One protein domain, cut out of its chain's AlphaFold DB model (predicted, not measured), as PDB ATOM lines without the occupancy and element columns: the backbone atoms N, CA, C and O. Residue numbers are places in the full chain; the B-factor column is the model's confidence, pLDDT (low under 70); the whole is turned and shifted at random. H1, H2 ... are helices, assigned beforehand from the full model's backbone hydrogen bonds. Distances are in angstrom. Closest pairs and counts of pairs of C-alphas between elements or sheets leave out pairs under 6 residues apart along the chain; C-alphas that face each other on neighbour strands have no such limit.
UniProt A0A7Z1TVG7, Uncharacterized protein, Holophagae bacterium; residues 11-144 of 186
ATOM      1  N   ILE A  11     -59.360   9.740  14.541       93.12
ATOM      2  CA  ILE A  11     -59.258  11.150  14.150       93.12
ATOM      3  C   ILE A  11     -59.655  12.091  15.291       93.12
ATOM      4  O   ILE A  11     -58.998  13.109  15.461       93.12
ATOM      5  N   ASP A  12     -60.644  11.727  16.108       92.25
ATOM      6  CA  ASP A  12     -61.161  12.582  17.181       92.25
ATOM      7  C   ASP A  12     -60.102  12.780  18.289       92.25
ATOM      8  O   ASP A  12     -60.053  13.824  18.924       92.25
ATOM      9  N   LEU A  13     -59.190  11.811  18.455       93.12
ATOM     10  CA  LEU A  13     -58.109  11.843  19.449       93.12
ATOM     11  C   LEU A  13     -56.815  12.510  18.954       93.12
ATOM     12  O   LEU A  13     -56.004  12.953  19.760       93.12
ATOM     13  N   ARG A  14     -56.560  12.509  17.638       94.75
ATOM     14  CA  ARG A  14     -55.256  12.902  17.055       94.75
ATOM     15  C   ARG A  14     -55.332  14.100  16.115       94.75
ATOM     16  O   ARG A  14     -54.313  14.458  15.519       94.75
ATOM     17  N   TYR A  15     -56.514  14.686  15.937       94.75
ATOM     18  CA  TYR A  15     -56.752  15.749  14.964       94.75
ATOM     19  C   TYR A  15     -55.808  16.938  15.167       94.75
ATOM     20  O   TYR A  15     -55.049  17.263  14.254       94.75
ATOM     21  N   GLU A  16     -55.795  17.534  16.362       95.50
ATOM     22  CA  GLU A  16     -55.007  18.741  16.643       95.50
ATOM     23  C   GLU A  16     -53.511  18.510  16.419       95.50
ATOM     24  O   GLU A  16     -52.875  19.237  15.653       95.50
ATOM     25  N   GLN A  17     -52.972  17.426  16.988       96.00
ATOM     26  CA  GLN A  17     -51.570  17.046  16.810       96.00
ATOM     27  C   GLN A  17     -51.215  16.855  15.327       96.00
ATOM     28  O   GLN A  17     -50.166  17.308  14.872       96.00
ATOM     29  N   THR A  18     -52.092  16.205  14.557       95.38
ATOM     30  CA  THR A  18     -51.841  15.943  13.132       95.38
ATOM     31  C   THR A  18     -51.863  17.231  12.313       95.38
ATOM     32  O   THR A  18     -51.043  17.381  11.411       95.38
ATOM     33  N   VAL A  19     -52.763  18.172  12.620       95.81
ATOM     34  CA  VAL A  19     -52.840  19.467  11.924       95.81
ATOM     35  C   VAL A  19     -51.579  20.298  12.165       95.81
ATOM     36  O   VAL A  19     -51.030  20.842  11.206       95.81
ATOM     37  N   VAL A  20     -51.087  20.351  13.409       96.69
ATOM     38  CA  VAL A  20     -49.842  21.061  13.751       96.69
ATOM     39  C   VAL A  20     -48.650  20.434  13.023       96.69
ATOM     40  O   VAL A  20     -47.952  21.126  12.282       96.69
ATOM     41  N   GLN A  21     -48.486  19.110  13.113       95.69
ATOM     42  CA  GLN A  21     -47.403  18.399  12.419       95.69
ATOM     43  C   GLN A  21     -47.457  18.587  10.897       95.69
ATOM     44  O   GLN A  21     -46.423  18.721  10.242       95.69
ATOM     45  N   GLN A  22     -48.653  18.598  10.305       95.38
ATOM     46  CA  GLN A  22     -48.811  18.811   8.869       95.38
ATOM     47  C   GLN A  22     -48.365  20.223   8.454       95.38
ATOM     48  O   GLN A  22     -47.814  20.390   7.364       95.38
ATOM     49  N   HIS A  23     -48.606  21.232   9.294       96.81
ATOM     50  CA  HIS A  23     -48.175  22.607   9.048       96.81
ATOM     51  C   HIS A  23     -46.653  22.762   9.162       96.81
ATOM     52  O   HIS A  23     -46.028  23.346   8.279       96.81
ATOM     53  N   GLU A  24     -46.039  22.156  10.180       97.31
ATOM     54  CA  GLU A  24     -44.580  22.147  10.341       97.31
ATOM     55  C   GLU A  24     -43.881  21.480   9.151       97.31
ATOM     56  O   GLU A  24     -42.981  22.063   8.543       97.31
ATOM     57  N   ARG A  25     -44.341  20.287   8.749       97.19
ATOM     58  CA  ARG A  25     -43.783  19.568   7.591       97.19
ATOM     59  C   ARG A  25     -43.969  20.330   6.286       97.19
ATOM     60  O   ARG A  25     -43.094  20.284   5.428       97.19
ATOM     61  N   PHE A  26     -45.087  21.039   6.127       97.88
ATOM     62  CA  PHE A  26     -45.293  21.925   4.984       97.88
ATOM     63  C   PHE A  26     -44.234  23.029   4.934       97.88
ATOM     64  O   PHE A  26     -43.590  23.204   3.899       97.88
ATOM     65  N   GLY A  27     -44.005  23.713   6.059       98.00
ATOM     66  CA  GLY A  27     -42.979  24.750   6.167       98.00
ATOM     67  C   GLY A  27     -41.583  24.219   5.842       98.00
ATOM     68  O   GLY A  27     -40.892  24.784   4.997       98.00
ATOM     69  N   GLN A  28     -41.198  23.083   6.428       97.62
ATOM     70  CA  GLN A  28     -39.904  22.453   6.144       97.62
ATOM     71  C   GLN A  28     -39.778  22.028   4.670       97.62
ATOM     72  O   GLN A  28     -38.708  22.161   4.075       97.62
ATOM     73  N   MET A  29     -40.867  21.550   4.059       97.38
ATOM     74  CA  MET A  29     -40.865  21.118   2.659       97.38
ATOM     75  C   MET A  29     -40.658  22.287   1.711       97.38
ATOM     76  O   MET A  29     -39.927  22.144   0.735       97.38
ATOM     77  N   LEU A  30     -41.269  23.436   1.996       98.00
ATOM     78  CA  LEU A  30     -41.029  24.647   1.222       98.00
ATOM     79  C   LEU A  30     -39.613  25.178   1.439       98.00
ATOM     80  O   LEU A  30     -38.933  25.469   0.458       98.00
ATOM     81  N   LEU A  31     -39.156  25.239   2.694       98.00
ATOM     82  CA  LEU A  31     -37.829  25.738   3.054       98.00
ATOM     83  C   LEU A  31     -36.711  24.988   2.311       98.00
ATOM     84  O   LEU A  31     -35.792  25.614   1.797       98.00
ATOM     85  N   ILE A  32     -36.799  23.657   2.248       97.88
ATOM     86  CA  ILE A  32     -35.777  22.811   1.614       97.88
ATOM     87  C   ILE A  32     -36.051  22.647   0.117       97.88
ATOM     88  O   ILE A  32     -35.146  22.736  -0.711       97.88
ATOM     89  N   GLY A  33     -37.305  22.388  -0.246       96.81
ATOM     90  CA  GLY A  33     -37.674  22.021  -1.605       96.81
ATOM     91  C   GLY A  33     -37.584  23.173  -2.601       96.81
ATOM     92  O   GLY A  33     -37.186  22.934  -3.736       96.81
ATOM     93  N   VAL A  34     -37.880  24.415  -2.195       97.69
ATOM     94  CA  VAL A  34     -37.779  25.581  -3.093       97.69
ATOM     95  C   VAL A  34     -36.335  25.806  -3.571       97.69
ATOM     96  O   VAL A  34     -36.143  25.843  -4.787       97.69
ATOM     97  N   PRO A  35     -35.310  25.879  -2.693       98.00
ATOM     98  CA  PRO A  35     -33.915  25.955  -3.129       98.00
ATOM     99  C   PRO A  35     -33.491  24.784  -4.022       98.00
ATOM    100  O   PRO A  35     -32.836  24.995  -5.039       98.00
ATOM    101  N   VAL A  36     -33.896  23.554  -3.683       97.25
ATOM    102  CA  VAL A  36     -33.572  22.363  -4.487       97.25
ATOM    103  C   VAL A  36     -34.167  22.469  -5.891       97.25
ATOM    104  O   VAL A  36     -33.455  22.274  -6.874       97.25
ATOM    105  N   VAL A  37     -35.449  22.820  -6.011       96.00
ATOM    106  CA  VAL A  37     -36.110  22.983  -7.314       96.00
ATOM    107  C   VAL A  37     -35.511  24.140  -8.102       96.00
ATOM    108  O   VAL A  37     -35.336  24.010  -9.310       96.00
ATOM    109  N   PHE A  38     -35.149  25.238  -7.442       95.88
ATOM    110  CA  PHE A  38     -34.463  26.355  -8.083       95.88
ATOM    111  C   PHE A  38     -33.131  25.916  -8.713       95.88
ATOM    112  O   PHE A  38     -32.891  26.176  -9.892       95.88
ATOM    113  N   LEU A  39     -32.301  25.176  -7.968       95.12
ATOM    114  CA  LEU A  39     -31.032  24.637  -8.470       95.12
ATOM    115  C   LEU A  39     -31.234  23.627  -9.607       95.12
ATOM    116  O   LEU A  39     -30.501  23.661 -10.599       95.12
ATOM    117  N   ILE A  40     -32.244  22.756  -9.501       93.31
ATOM    118  CA  ILE A  40     -32.607  21.825 -10.578       93.31
ATOM    119  C   ILE A  40     -33.023  22.600 -11.831       93.31
ATOM    120  O   ILE A  40     -32.538  22.292 -12.913       93.31
ATOM    121  N   ALA A  41     -33.875  23.619 -11.702       91.75
ATOM    122  CA  ALA A  41     -34.347  24.411 -12.834       91.75
ATOM    123  C   ALA A  41     -33.197  25.157 -13.533       91.75
ATOM    124  O   ALA A  41     -33.112  25.141 -14.760       91.75
ATOM    125  N   LEU A  42     -32.265  25.736 -12.766       92.06
ATOM    126  CA  LEU A  42     -31.041  26.320 -13.322       92.06
ATOM    127  C   LEU A  42     -30.202  25.273 -14.066       92.06
ATOM    128  O   LEU A  42     -29.769  25.522 -15.188       92.06
ATOM    129  N   SER A  43     -30.029  24.085 -13.487       90.12
ATOM    130  CA  SER A  43     -29.257  23.001 -14.110       90.12
ATOM    131  C   SER A  43     -29.906  22.495 -15.403       90.12
ATOM    132  O   SER A  43     -29.221  22.276 -16.400       90.12
ATOM    133  N   LEU A  44     -31.234  22.344 -15.420       87.62
ATOM    134  CA  LEU A  44     -31.980  21.895 -16.597       87.62
ATOM    135  C   LEU A  44     -31.909  22.885 -17.754       87.62
ATOM    136  O   LEU A  44     -31.872  22.452 -18.905       87.62
ATOM    137  N   SER A  45     -31.833  24.186 -17.464       84.69
ATOM    138  CA  SER A  45     -31.693  25.203 -18.507       84.69
ATOM    139  C   SER A  45     -30.421  25.029 -19.347       84.69
ATOM    140  O   SER A  45     -30.419  25.359 -20.529       84.69
ATOM    141  N   ALA A  46     -29.366  24.429 -18.782       84.38
ATOM    142  CA  ALA A  46     -28.148  24.099 -19.519       84.38
ATOM    143  C   ALA A  46     -28.305  22.846 -20.407       84.38
ATOM    144  O   ALA A  46     -27.613  22.705 -21.415       84.38
ATOM    145  N   LEU A  47     -29.227  21.938 -20.066       82.19
ATOM    146  CA  LEU A  47     -29.337  20.598 -20.656       82.19
ATOM    147  C   LEU A  47     -30.346  20.483 -21.819       82.19
ATOM    148  O   LEU A  47     -30.530  19.383 -22.343       82.19
ATOM    149  N   HIS A  48     -30.978  21.588 -22.239       73.50
ATOM    150  CA  HIS A  48     -31.880  21.707 -23.400       73.50
ATOM    151  C   HIS A  48     -32.841  20.511 -23.585       73.50
ATOM    152  O   HIS A  48     -33.886  20.442 -22.939       73.50
ATOM    153  N   PHE A  49     -32.499  19.542 -24.445       70.38
ATOM    154  CA  PHE A  49     -33.344  18.383 -24.764       70.38
ATOM    155  C   PHE A  49     -33.581  17.439 -23.580       70.38
ATOM    156  O   PHE A  49     -34.656  16.844 -23.482       70.38
ATOM    157  N   ALA A  50     -32.633  17.323 -22.643       77.06
ATOM    158  CA  ALA A  50     -32.826  16.469 -21.471       77.06
ATOM    159  C   ALA A  50     -33.903  17.025 -20.521       77.06
ATOM    160  O   ALA A  50     -34.498  16.260 -19.761       77.06
ATOM    161  N   ALA A  51     -34.207  18.329 -20.587       75.31
ATOM    162  CA  ALA A  51     -35.209  18.959 -19.730       75.31
ATOM    163  C   ALA A  51     -36.626  18.421 -19.986       75.31
ATOM    164  O   ALA A  51     -37.377  18.192 -19.036       75.31
ATOM    165  N   VAL A  52     -36.968  18.131 -21.247       81.06
ATOM    166  CA  VAL A  52     -38.282  17.573 -21.616       81.06
ATOM    167  C   VAL A  52     -38.474  16.179 -21.011       81.06
ATOM    168  O   VAL A  52     -39.536  15.877 -20.471       81.06
ATOM    169  N   ALA A  53     -37.429  15.348 -21.038       86.19
ATOM    170  CA  ALA A  53     -37.459  14.010 -20.446       86.19
ATOM    171  C   ALA A  53     -37.366  14.030 -18.908       86.19
ATOM    172  O   ALA A  53     -37.896  13.139 -18.243       86.19
ATOM    173  N   ALA A  54     -36.720  15.048 -18.328       88.56
ATOM    174  CA  ALA A  54     -36.575  15.190 -16.882       88.56
ATOM    175  C   ALA A  54     -37.872  15.637 -16.187       88.56
ATOM    176  O   ALA A  54     -38.109  15.248 -15.042       88.56
ATOM    177  N   ALA A  55     -38.729  16.415 -16.859       90.62
ATOM    178  CA  ALA A  55     -39.947  16.955 -16.253       90.62
ATOM    179  C   ALA A  55     -40.876  15.868 -15.660       90.62
ATOM    180  O   ALA A  55     -41.223  15.983 -14.481       90.62
ATOM    181  N   PRO A  56     -41.220  14.767 -16.364       92.94
ATOM    182  CA  PRO A  56     -41.996  13.673 -15.773       92.94
ATOM    183  C   PRO A  56     -41.338  13.044 -14.538       92.94
ATOM    184  O   PRO A  56     -42.025  12.741 -13.561       92.94
ATOM    185  N   LEU A  57     -40.011  12.874 -14.544       94.44
ATOM    186  CA  LEU A  57     -39.274  12.299 -13.414       94.44
ATOM    187  C   LEU A  57     -39.343  13.209 -12.182       94.44
ATOM    188  O   LEU A  57     -39.606  12.730 -11.077       94.44
ATOM    189  N   ILE A  58     -39.181  14.519 -12.376       95.00
ATOM    190  CA  ILE A  58     -39.283  15.520 -11.306       95.00
ATOM    191  C   ILE A  58     -40.703  15.558 -10.738       95.00
ATOM    192  O   ILE A  58     -40.870  15.553  -9.519       95.00
ATOM    193  N   VAL A  59     -41.731  15.517 -11.593       96.38
ATOM    194  CA  VAL A  59     -43.138  15.443 -11.164       96.38
ATOM    195  C   VAL A  59     -43.384  14.214 -10.293       96.38
ATOM    196  O   VAL A  59     -44.010  14.325  -9.237       96.38
ATOM    197  N   VAL A  60     -42.882  13.046 -10.702       96.69
ATOM    198  CA  VAL A  60     -43.023  11.805  -9.928       96.69
ATOM    199  C   VAL A  60     -42.292  11.913  -8.591       96.69
ATOM    200  O   VAL A  60     -42.883  11.590  -7.557       96.69
ATOM    201  N   ALA A  61     -41.054  12.411  -8.580       97.31
ATOM    202  CA  ALA A  61     -40.287  12.612  -7.355       97.31
ATOM    203  C   ALA A  61     -41.000  13.579  -6.394       97.31
ATOM    204  O   ALA A  61     -41.154  13.277  -5.207       97.31
ATOM    205  N   HIS A  62     -41.516  14.696  -6.908       97.56
ATOM    206  CA  HIS A  62     -42.263  15.687  -6.135       97.56
ATOM    207  C   HIS A  62     -43.567  15.101  -5.573       97.56
ATOM    208  O   HIS A  62     -43.836  15.243  -4.378       97.56
ATOM    209  N   LEU A  63     -44.329  14.356  -6.381       97.31
ATOM    210  CA  LEU A  63     -45.544  13.666  -5.935       97.31
ATOM    211  C   LEU A  63     -45.242  12.658  -4.820       97.31
ATOM    212  O   LEU A  63     -45.984  12.574  -3.838       97.31
ATOM    213  N   VAL A  64     -44.164  11.882  -4.961       97.56
ATOM    214  CA  VAL A  64     -43.732  10.902  -3.956       97.56
ATOM    215  C   VAL A  64     -43.313  11.602  -2.665       97.56
ATOM    216  O   VAL A  64     -43.769  11.189  -1.596       97.56
ATOM    217  N   ALA A  65     -42.531  12.680  -2.750       97.50
ATOM    218  CA  ALA A  65     -42.115  13.470  -1.594       97.50
ATOM    219  C   ALA A  65     -43.323  14.045  -0.837       97.50
ATOM    220  O   ALA A  65     -43.468  13.809   0.364       97.50
ATOM    221  N   VAL A  66     -44.255  14.698  -1.545       97.19
ATOM    222  CA  VAL A  66     -45.501  15.215  -0.955       97.19
ATOM    223  C   VAL A  66     -46.290  14.079  -0.302       97.19
ATOM    224  O   VAL A  66     -46.729  14.178   0.844       97.19
ATOM    225  N   ARG A  67     -46.447  12.950  -0.994       95.62
ATOM    226  CA  ARG A  67     -47.239  11.830  -0.484       95.62
ATOM    227  C   ARG A  67     -46.645  11.217   0.780       95.62
ATOM    228  O   ARG A  67     -47.395  10.925   1.712       95.62
ATOM    229  N   LEU A  68     -45.342  10.953   0.788       96.38
ATOM    230  CA  LEU A  68     -44.687  10.240   1.883       96.38
ATOM    231  C   LEU A  68     -44.442  11.138   3.087       96.38
ATOM    232  O   LEU A  68     -44.589  10.667   4.214       96.38
ATOM    233  N   TRP A  69     -44.093  12.398   2.850       96.31
ATOM    234  CA  TRP A  69     -43.645  13.289   3.907       96.31
ATOM    235  C   TRP A  69     -44.766  14.188   4.425       96.31
ATOM    236  O   TRP A  69     -45.030  14.225   5.627       96.31
ATOM    237  N   LEU A  70     -45.504  14.830   3.518       95.69
ATOM    238  CA  LEU A  70     -46.520  15.816   3.882       95.69
ATOM    239  C   LEU A  70     -47.873  15.182   4.231       95.69
ATOM    240  O   LEU A  70     -48.519  15.586   5.194       95.69
ATOM    241  N   VAL A  71     -48.320  14.196   3.449       95.75
ATOM    242  CA  VAL A  71     -49.730  13.751   3.482       95.75
ATOM    243  C   VAL A  71     -49.911  12.399   4.186       95.75
ATOM    244  O   VAL A  71     -51.005  12.092   4.648       95.75
ATOM    245  N   ARG A  72     -48.862  11.576   4.317       95.06
ATOM    246  CA  ARG A  72     -48.946  10.181   4.801       95.06
ATOM    247  C   ARG A  72     -49.722  10.009   6.107       95.06
ATOM    248  O   ARG A  72     -50.575   9.122   6.175       95.06
ATOM    249  N   ASP A  73     -49.431  10.811   7.125       93.75
ATOM    250  CA  ASP A  73     -50.039  10.640   8.449       93.75
ATOM    251  C   ASP A  73     -51.470  11.175   8.495       93.75
ATOM    252  O   ASP A  73     -52.370  10.459   8.937       93.75
ATOM    253  N   ALA A  74     -51.713  12.343   7.894       94.06
ATOM    254  CA  ALA A  74     -53.058  12.864   7.662       94.06
ATOM    255  C   ALA A  74     -53.933  11.845   6.915       94.06
ATOM    256  O   ALA A  74     -55.065  11.560   7.313       94.06
ATOM    257  N   MET A  75     -53.384  11.209   5.875       94.31
ATOM    258  CA  MET A  75     -54.127  10.221   5.109       94.31
ATOM    259  C   MET A  75     -54.554   9.029   5.939       94.31
ATOM    260  O   MET A  75     -55.581   8.452   5.615       94.31
ATOM    261  N   ARG A  76     -53.801   8.614   6.962       95.25
ATOM    262  CA  ARG A  76     -54.157   7.435   7.768       95.25
ATOM    263  C   ARG A  76     -55.469   7.647   8.524       95.25
ATOM    264  O   ARG A  76     -56.230   6.686   8.633       95.25
ATOM    265  N   LEU A  77     -55.754   8.888   8.922       95.19
ATOM    266  CA  LEU A  77     -56.941   9.277   9.687       95.19
ATOM    267  C   LEU A  77     -58.207   9.465   8.839       95.19
ATOM    268  O   LEU A  77     -59.306   9.441   9.380       95.19
ATOM    269  N   LEU A  78     -58.076   9.620   7.518       95.25
ATOM    270  CA  LEU A  78     -59.221   9.811   6.624       95.25
ATOM    271  C   LEU A  78     -59.973   8.498   6.335       95.25
ATOM    272  O   LEU A  78     -59.373   7.421   6.241       95.25
ATOM    273  N   GLY A  79     -61.283   8.571   6.101       94.75
ATOM    274  CA  GLY A  79     -62.078   7.453   5.599       94.75
ATOM    275  C   GLY A  79     -61.663   6.980   4.192       94.75
ATOM    276  O   GLY A  79     -61.010   7.708   3.435       94.75
ATOM    277  N   PRO A  80     -62.037   5.752   3.783       94.75
ATOM    278  CA  PRO A  80     -61.593   5.137   2.526       94.75
ATOM    279  C   PRO A  80     -62.059   5.878   1.262       94.75
ATOM    280  O   PRO A  80     -61.362   5.844   0.243       94.75
ATOM    281  N   ALA A  81     -63.217   6.543   1.303       93.94
ATOM    282  CA  ALA A  81     -63.720   7.344   0.187       93.94
ATOM    283  C   ALA A  81     -62.856   8.598  -0.031       93.94
ATOM    284  O   ALA A  81     -62.284   8.771  -1.109       93.94
ATOM    285  N   ARG A  82     -62.645   9.405   1.021       94.75
ATOM    286  CA  ARG A  82     -61.749  10.575   0.980       94.75
ATOM    287  C   ARG A  82     -60.309  10.192   0.652       94.75
ATOM    288  O   ARG A  82     -59.652  10.885  -0.116       94.75
ATOM    289  N   LYS A  83     -59.836   9.041   1.147       95.00
ATOM    290  CA  LYS A  83     -58.525   8.480   0.786       95.00
ATOM    291  C   LYS A  83     -58.345   8.293  -0.712       95.00
ATOM    292  O   LYS A  83     -57.296   8.644  -1.252       95.00
ATOM    293  N   ARG A  84     -59.347   7.716  -1.376       94.88
ATOM    294  CA  ARG A  84     -59.334   7.544  -2.832       94.88
ATOM    295  C   ARG A  84     -59.415   8.891  -3.539       94.88
ATOM    296  O   ARG A  84     -58.649   9.108  -4.471       94.88
ATOM    297  N   PHE A  85     -60.261   9.791  -3.047       94.50
ATOM    298  CA  PHE A  85     -60.424  11.123  -3.613       94.50
ATOM    299  C   PHE A  85     -59.119  11.931  -3.609       94.50
ATOM    300  O   PHE A  85     -58.615  12.272  -4.674       94.50
ATOM    301  N   VAL A  86     -58.511  12.153  -2.436       94.25
ATOM    302  CA  VAL A  86     -57.254  12.916  -2.293       94.25
ATOM    303  C   VAL A  86     -56.145  12.298  -3.152       94.25
ATOM    304  O   VAL A  86     -55.363  13.009  -3.785       94.25
ATOM    305  N   ARG A  87     -56.087  10.960  -3.220       95.31
ATOM    306  CA  ARG A  87     -55.108  10.236  -4.041       95.31
ATOM    307  C   ARG A  87     -55.269  10.525  -5.530       95.31
ATOM    308  O   ARG A  87     -54.267  10.736  -6.201       95.31
ATOM    309  N   TRP A  88     -56.487  10.476  -6.056       96.12
ATOM    310  CA  TRP A  88     -56.712  10.729  -7.477       96.12
ATOM    311  C   TRP A  88     -56.619  12.212  -7.814       96.12
ATOM    312  O   TRP A  88     -55.963  12.548  -8.794       96.12
ATOM    313  N   LEU A  89     -57.158  13.093  -6.968       94.19
ATOM    314  CA  LEU A  89     -57.049  14.536  -7.161       94.19
ATOM    315  C   LEU A  89     -55.582  14.982  -7.208       94.19
ATOM    316  O   LEU A  89     -55.193  15.686  -8.132       94.19
ATOM    317  N   SER A  90     -54.748  14.527  -6.263       95.00
ATOM    318  CA  SER A  90     -53.312  14.845  -6.274       95.00
ATOM    319  C   SER A  90     -52.613  14.315  -7.526       95.00
ATOM    320  O   SER A  90     -51.879  15.058  -8.165       95.00
ATOM    321  N   ARG A  91     -52.873  13.071  -7.945       95.75
ATOM    322  CA  ARG A  91     -52.298  12.524  -9.188       95.75
ATOM    323  C   ARG A  91     -52.670  13.350 -10.418       95.75
ATOM    324  O   ARG A  91     -51.792  13.658 -11.213       95.75
ATOM    325  N   LEU A  92     -53.945  13.707 -10.560       94.25
ATOM    326  CA  LEU A  92     -54.428  14.483 -11.703       94.25
ATOM    327  C   LEU A  92     -53.894  15.919 -11.671       94.25
ATOM    328  O   LEU A  92     -53.475  16.420 -12.707       94.25
ATOM    329  N   ALA A  93     -53.821  16.552 -10.498       94.44
ATOM    330  CA  ALA A  93     -53.216  17.876 -10.355       94.44
ATOM    331  C   ALA A  93     -51.729  17.868 -10.747       94.44
ATOM    332  O   ALA A  93     -51.279  18.732 -11.494       94.44
ATOM    333  N   PHE A  94     -50.967  16.865 -10.303       96.12
ATOM    334  CA  PHE A  94     -49.557  16.721 -10.676       96.12
ATOM    335  C   PHE A  94     -49.369  16.397 -12.161       96.12
ATOM    336  O   PHE A  94     -48.422  16.882 -12.770       96.12
ATOM    337  N   LEU A  95     -50.275  15.622 -12.755       94.38
ATOM    338  CA  LEU A  95     -50.259  15.352 -14.189       94.38
ATOM    339  C   LEU A  95     -50.476  16.643 -14.995       94.38
ATOM    340  O   LEU A  95     -49.668  16.971 -15.855       94.38
ATOM    341  N   TRP A  96     -51.546  17.378 -14.684       95.00
ATOM    342  CA  TRP A  96     -51.997  18.522 -15.479       95.00
ATOM    343  C   TRP A  96     -51.236  19.816 -15.216       95.00
ATOM    344  O   TRP A  96     -51.060  20.608 -16.132       95.00
ATOM    345  N   ILE A  97     -50.790  20.046 -13.983       95.06
ATOM    346  CA  ILE A  97     -50.082  21.276 -13.601       95.06
ATOM    347  C   ILE A  97     -48.585  21.003 -13.481       95.06
ATOM    348  O   ILE A  97     -47.773  21.808 -13.923       95.06
ATOM    349  N   GLY A  98     -48.213  19.850 -12.919       94.12
ATOM    350  CA  GLY A  98     -46.815  19.500 -12.693       94.12
ATOM    351  C   GLY A  98     -46.041  19.343 -13.998       94.12
ATOM    352  O   GLY A  98     -45.016  19.996 -14.160       94.12
ATOM    353  N   ILE A  99     -46.521  18.521 -14.941       92.44
ATOM    354  CA  ILE A  99     -45.778  18.268 -16.189       92.44
ATOM    355  C   ILE A  99     -45.557  19.563 -16.982       92.44
ATOM    356  O   ILE A  99     -44.398  19.847 -17.285       92.44
ATOM    357  N   PRO A 100     -46.582  20.388 -17.280       92.19
ATOM    358  CA  PRO A 100     -46.348  21.647 -17.981       92.19
ATOM    359  C   PRO A 100     -45.502  22.618 -17.158       92.19
ATOM    360  O   PRO A 100     -44.573  23.218 -17.685       92.19
ATOM    361  N   GLY A 101     -45.773  22.733 -15.856       92.06
ATOM    362  CA  GLY A 101     -45.076  23.660 -14.971       92.06
ATOM    363  C   GLY A 101     -43.572  23.402 -14.866       92.06
ATOM    364  O   GLY A 101     -42.783  24.340 -14.952       92.06
ATOM    365  N   TYR A 102     -43.161  22.134 -14.760       91.38
ATOM    366  CA  TYR A 102     -41.748  21.753 -14.827       91.38
ATOM    367  C   TYR A 102     -41.209  21.716 -16.259       91.38
ATOM    368  O   TYR A 102     -40.034  22.000 -16.461       91.38
ATOM    369  N   GLY A 103     -42.035  21.411 -17.262       88.62
ATOM    370  CA  GLY A 103     -41.637  21.460 -18.671       88.62
ATOM    371  C   GLY A 103     -41.214  22.864 -19.114       88.62
ATOM    372  O   GLY A 103     -40.253  23.010 -19.869       88.62
ATOM    373  N   LEU A 104     -41.850  23.905 -18.567       88.75
ATOM    374  CA  LEU A 104     -41.460  25.300 -18.791       88.75
ATOM    375  C   LEU A 104     -40.053  25.628 -18.262       88.75
ATOM    376  O   LEU A 104     -39.462  26.599 -18.725       88.75
ATOM    377  N   ALA A 105     -39.476  24.806 -17.373       86.88
ATOM    378  CA  ALA A 105     -38.092  24.956 -16.915       86.88
ATOM    379  C   ALA A 105     -37.055  24.794 -18.040       86.88
ATOM    380  O   ALA A 105     -35.908  25.203 -17.871       86.88
ATOM    381  N   ALA A 106     -37.447  24.227 -19.187       84.88
ATOM    382  CA  ALA A 106     -36.593  24.140 -20.366       84.88
ATOM    383  C   ALA A 106     -36.261  25.521 -20.971       84.88
ATOM    384  O   ALA A 106     -35.270  25.643 -21.686       84.88
ATOM    385  N   ALA A 107     -37.058  26.560 -20.688       85.44
ATOM    386  CA  ALA A 107     -36.769  27.924 -21.118       85.44
ATOM    387  C   ALA A 107     -35.665  28.549 -20.237       85.44
ATOM    388  O   ALA A 107     -35.873  28.699 -19.026       85.44
ATOM    389  N   PRO A 108     -34.511  28.966 -20.797       82.75
ATOM    390  CA  PRO A 108     -33.419  29.522 -20.002       82.75
ATOM    391  C   PRO A 108     -33.831  30.766 -19.216       82.75
ATOM    392  O   PRO A 108     -34.462  31.665 -19.766       82.75
ATOM    393  N   LEU A 109     -33.448  30.813 -17.933       80.81
ATOM    394  CA  LEU A 109     -33.744  31.862 -16.940       80.81
ATOM    395  C   LEU A 109     -35.241  32.057 -16.630       80.81
ATOM    396  O   LEU A 109     -35.637  31.978 -15.466       80.81
ATOM    397  N   VAL A 110     -36.084  32.239 -17.645       86.62
ATOM    398  CA  VAL A 110     -37.530  32.482 -17.520       86.62
ATOM    399  C   VAL A 110     -38.270  31.248 -16.998       86.62
ATOM    400  O   VAL A 110     -39.251  31.390 -16.275       86.62
ATOM    401  N   GLY A 111     -37.776  30.041 -17.293       86.75
ATOM    402  CA  GLY A 111     -38.362  28.774 -16.853       86.75
ATOM    403  C   GLY A 111     -38.188  28.458 -15.364       86.75
ATOM    404  O   GLY A 111     -38.886  27.599 -14.825       86.75
ATOM    405  N   THR A 112     -37.300  29.166 -14.662       90.88
ATOM    406  CA  THR A 112     -37.044  28.927 -13.229       90.88
ATOM    407  C   THR A 112     -38.232  29.322 -12.353       90.88
ATOM    408  O   THR A 112     -38.638  28.565 -11.470       90.88
ATOM    409  N   VAL A 113     -38.836  30.478 -12.638       94.94
ATOM    410  CA  VAL A 113     -40.006  31.002 -11.926       94.94
ATOM    411  C   VAL A 113     -41.202  30.043 -12.001       94.94
ATOM    412  O   VAL A 113     -41.699  29.667 -10.936       94.94
ATOM    413  N   PRO A 114     -41.668  29.584 -13.182       94.25
ATOM    414  CA  PRO A 114     -42.786  28.651 -13.259       94.25
ATOM    415  C   PRO A 114     -42.469  27.301 -12.608       94.25
ATOM    416  O   PRO A 114     -43.362  26.734 -11.985       94.25
ATOM    417  N   ALA A 115     -41.225  26.810 -12.648       93.75
ATOM    418  CA  ALA A 115     -40.853  25.568 -11.965       93.75
ATOM    419  C   ALA A 115     -40.987  25.685 -10.435       93.75
ATOM    420  O   ALA A 115     -41.629  24.849  -9.792       93.75
ATOM    421  N   VAL A 116     -40.445  26.759  -9.849       96.56
ATOM    422  CA  VAL A 116     -40.547  27.028  -8.404       96.56
ATOM    423  C   VAL A 116     -41.996  27.303  -7.997       96.56
ATOM    424  O   VAL A 116     -42.470  26.760  -6.996       96.56
ATOM    425  N   ALA A 117     -42.728  28.092  -8.789       97.31
ATOM    426  CA  ALA A 117     -44.141  28.375  -8.554       97.31
ATOM    427  C   ALA A 117     -44.992  27.100  -8.623       97.31
ATOM    428  O   ALA A 117     -45.873  26.906  -7.788       97.31
ATOM    429  N   THR A 118     -44.694  26.194  -9.558       97.06
ATOM    430  CA  THR A 118     -45.359  24.888  -9.673       97.06
ATOM    431  C   THR A 118     -45.078  24.025  -8.453       97.06
ATOM    432  O   THR A 118     -46.014  23.471  -7.870       97.06
ATOM    433  N   PHE A 119     -43.817  23.953  -8.015       97.88
ATOM    434  CA  PHE A 119     -43.447  23.221  -6.807       97.88
ATOM    435  C   PHE A 119     -44.210  23.737  -5.582       97.88
ATOM    436  O   PHE A 119     -44.894  22.966  -4.897       97.88
ATOM    437  N   ALA A 120     -44.121  25.042  -5.317       98.06
ATOM    438  CA  ALA A 120     -44.740  25.662  -4.152       98.06
ATOM    439  C   ALA A 120     -46.272  25.589  -4.225       98.06
ATOM    440  O   ALA A 120     -46.915  25.180  -3.258       98.06
ATOM    441  N   GLY A 121     -46.848  25.904  -5.386       98.12
ATOM    442  CA  GLY A 121     -48.288  25.922  -5.629       98.12
ATOM    443  C   GLY A 121     -48.933  24.549  -5.466       98.12
ATOM    444  O   GLY A 121     -49.909  24.420  -4.730       98.12
ATOM    445  N   LEU A 122     -48.365  23.498  -6.068       97.56
ATOM    446  CA  LEU A 122     -48.885  22.135  -5.902       97.56
ATOM    447  C   LEU A 122     -48.734  21.633  -4.464       97.56
ATOM    448  O   LEU A 122     -49.659  21.018  -3.928       97.56
ATOM    449  N   THR A 123     -47.601  21.920  -3.817       98.06
ATOM    450  CA  THR A 123     -47.379  21.551  -2.410       98.06
ATOM    451  C   THR A 123     -48.404  22.240  -1.504       98.06
ATOM    452  O   THR A 123     -49.025  21.582  -0.667       98.06
ATOM    453  N   ALA A 124     -48.639  23.539  -1.710       98.06
ATOM    454  CA  ALA A 124     -49.619  24.325  -0.966       98.06
ATOM    455  C   ALA A 124     -51.055  23.855  -1.223       98.06
ATOM    456  O   ALA A 124     -51.816  23.676  -0.273       98.06
ATOM    457  N   ALA A 125     -51.417  23.582  -2.479       97.00
ATOM    458  CA  ALA A 125     -52.741  23.080  -2.838       97.00
ATOM    459  C   ALA A 125     -53.028  21.726  -2.172       97.00
ATOM    460  O   ALA A 125     -54.082  21.548  -1.555       97.00
ATOM    461  N   VAL A 126     -52.076  20.786  -2.222       97.12
ATOM    462  CA  VAL A 126     -52.225  19.487  -1.552       97.12
ATOM    463  C   VAL A 126     -52.276  19.645  -0.032       97.12
ATOM    464  O   VAL A 126     -53.106  18.994   0.608       97.12
ATOM    465  N   HIS A 127     -51.443  20.511   0.555       97.06
ATOM    466  CA  HIS A 127     -51.484  20.814   1.987       97.06
ATOM    467  C   HIS A 127     -52.864  21.332   2.410       97.06
ATOM    468  O   HIS A 127     -53.510  20.733   3.277       97.06
ATOM    469  N   ALA A 128     -53.330  22.401   1.759       97.25
ATOM    470  CA  ALA A 128     -54.587  23.073   2.061       97.25
ATOM    471  C   ALA A 128     -55.778  22.124   1.906       97.25
ATOM    472  O   ALA A 128     -56.602  22.005   2.815       97.25
ATOM    473  N   TYR A 129     -55.830  21.378   0.801       96.44
ATOM    474  CA  TYR A 129     -56.916  20.440   0.547       96.44
ATOM    475  C   TYR A 129     -56.915  19.254   1.528       96.44
ATOM    476  O   TYR A 129     -57.975  18.819   1.986       96.44
ATOM    477  N   THR A 130     -55.736  18.752   1.913       96.19
ATOM    478  CA  THR A 130     -55.616  17.687   2.925       96.19
ATOM    479  C   THR A 130     -56.081  18.176   4.294       96.19
ATOM    480  O   THR A 130     -56.846  17.475   4.958       96.19
ATOM    481  N   ARG A 131     -55.690  19.393   4.698       96.81
ATOM    482  CA  ARG A 131     -56.127  20.003   5.961       96.81
ATOM    483  C   ARG A 131     -57.640  20.199   5.981       96.81
ATOM    484  O   ARG A 131     -58.301  19.768   6.919       96.81
ATOM    485  N   TRP A 132     -58.198  20.770   4.915       96.62
ATOM    486  CA  TRP A 132     -59.644  20.937   4.773       96.62
ATOM    487  C   TRP A 132     -60.387  19.591   4.825       96.62
ATOM    488  O   TRP A 132     -61.401  19.461   5.512       96.62
ATOM    489  N   SER A 133     -59.844  18.556   4.177       95.62
ATOM    490  CA  SER A 133     -60.404  17.199   4.220       95.62
ATOM    491  C   SER A 133     -60.380  16.596   5.627       95.62
ATOM    492  O   SER A 133     -61.354  15.951   6.012       95.62
ATOM    493  N   LEU A 134     -59.308  16.810   6.401       96.25
ATOM    494  CA  LEU A 134     -59.231  16.383   7.802       96.25
ATOM    495  C   LEU A 134     -60.301  17.068   8.648       96.25
ATOM    496  O   LEU A 134     -61.002  16.389   9.394       96.25
ATOM    497  N   THR A 135     -60.465  18.385   8.507       96.56
ATOM    498  CA  THR A 135     -61.486  19.145   9.243       96.56
ATOM    499  C   THR A 135     -62.890  18.630   8.931       96.56
ATOM    500  O   THR A 135     -63.680  18.394   9.842       96.56
ATOM    501  N   ARG A 136     -63.194  18.374   7.653       95.88
ATOM    502  CA  ARG A 136     -64.498  17.832   7.241       95.88
ATOM    503  C   ARG A 136     -64.730  16.416   7.758       95.88
ATOM    504  O   ARG A 136     -65.843  16.091   8.161       95.88
ATOM    505  N   GLU A 137     -63.695  15.581   7.765       95.12
ATOM    506  CA  GLU A 137     -63.781  14.223   8.302       95.12
ATOM    507  C   GLU A 137     -63.979  14.220   9.823       95.12
ATOM    508  O   GLU A 137     -64.801  13.451  10.330       95.12
ATOM    509  N   PHE A 138     -63.284  15.106  10.542       94.88
ATOM    510  CA  PHE A 138     -63.465  15.338  11.977       94.88
ATOM    511  C   PHE A 138     -64.908  15.768  12.278       94.88
ATOM    512  O   PHE A 138     -65.575  15.160  13.111       94.88
ATOM    513  N   GLN A 139     -65.455  16.688  11.479       95.06
ATOM    514  CA  GLN A 139     -66.860  17.114  11.533       95.06
ATOM    515  C   GLN A 139     -67.866  16.061  11.031       95.06
ATOM    516  O   GLN A 139     -69.066  16.326  11.019       95.06
ATOM    517  N   ARG A 140     -67.412  14.872  10.605       92.88
ATOM    518  CA  ARG A 140     -68.250  13.787  10.050       92.88
ATOM    519  C   ARG A 140     -69.062  14.208   8.817       92.88
ATOM    520  O   ARG A 140     -70.068  13.583   8.490       92.88
ATOM    521  N   ALA A 141     -68.622  15.243   8.105       94.88
ATOM    522  CA  ALA A 141     -69.291  15.699   6.898       94.88
ATOM    523  C   ALA A 141     -69.037  14.711   5.740       94.88
ATOM    524  O   ALA A 141     -67.915  14.211   5.604       94.88
ATOM    525  N   PRO A 142     -70.018  14.451   4.859       94.25
ATOM    526  CA  PRO A 142     -69.813  13.641   3.658       94.25
ATOM    527  C   PRO A 142     -68.977  14.386   2.604       94.25
ATOM    528  O   PRO A 142     -68.757  15.599   2.699       94.25
ATOM    529  N   LEU A 143     -68.492  13.672   1.580       93.06
ATOM    530  CA  LEU A 143     -67.900  14.297   0.386       93.06
ATOM    531  C   LEU A 143     -68.916  15.266  -0.236       93.06
ATOM    532  O   LEU A 143     -70.101  14.961  -0.329       93.06
ATOM    533  N   ALA A 144     -68.461  16.456  -0.610       93.75
ATOM    534  CA  ALA A 144     -69.312  17.467  -1.210       93.75
ATOM    535  C   ALA A 144     -69.545  17.115  -2.681       93.75
ATOM    536  O   ALA A 144     -68.652  16.588  -3.345       93.75
TER     537      ALA A 144
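Overview. This is residues 11 to 144 of the 186 residues of an uncharacterized protein of Holophagae bacterium (UniProt A0A7Z1TVG7). Four long helices, H1 to H4, lie side by side in an up-and-down bundle, each running against the one before it, and together make a rod. The printed part has 134 residues, all helix by class, with no named strand. It is compact, with a radius of gyration of the C-alphas of 16.1 A and spans of 51 by 25 by 18 A.

Along the chain. H1, residues 11 to 46, begins at C-alpha 11 (-59.258, 11.150, 14.150) and is 47.6 A long. H2, residues 49 to 77, is 42.7 A long. H3, residues 80 to 106, measures 38.9 A. H4, residues 112 to 138, measures 39.0 A and ends at C-alpha 138 (-63.465, 15.338, 11.977).

Arrangement. H1 and H4 touch, opposite ways at a shallow tilt of 11 degrees; their closest C-alphas, Ala 41 and Thr 112, are 5.3 A apart. H2 and H3 form a hairpin, closest at the C-alphas of Ala 55 and Tyr 102, 5.3 A. Every O i to N i+4 pair is within hydrogen-bond range in H4, against 28 of 32 in H1, 17 of 25 in H2 and 19 of 23 in H3.

Size, cuts and confidence. The C-alphas farthest apart, Leu 13 and His 48, are 51.2 A apart. The printed part has no cut, its three links are tight, and no printed residue is under 70 in pLDDT.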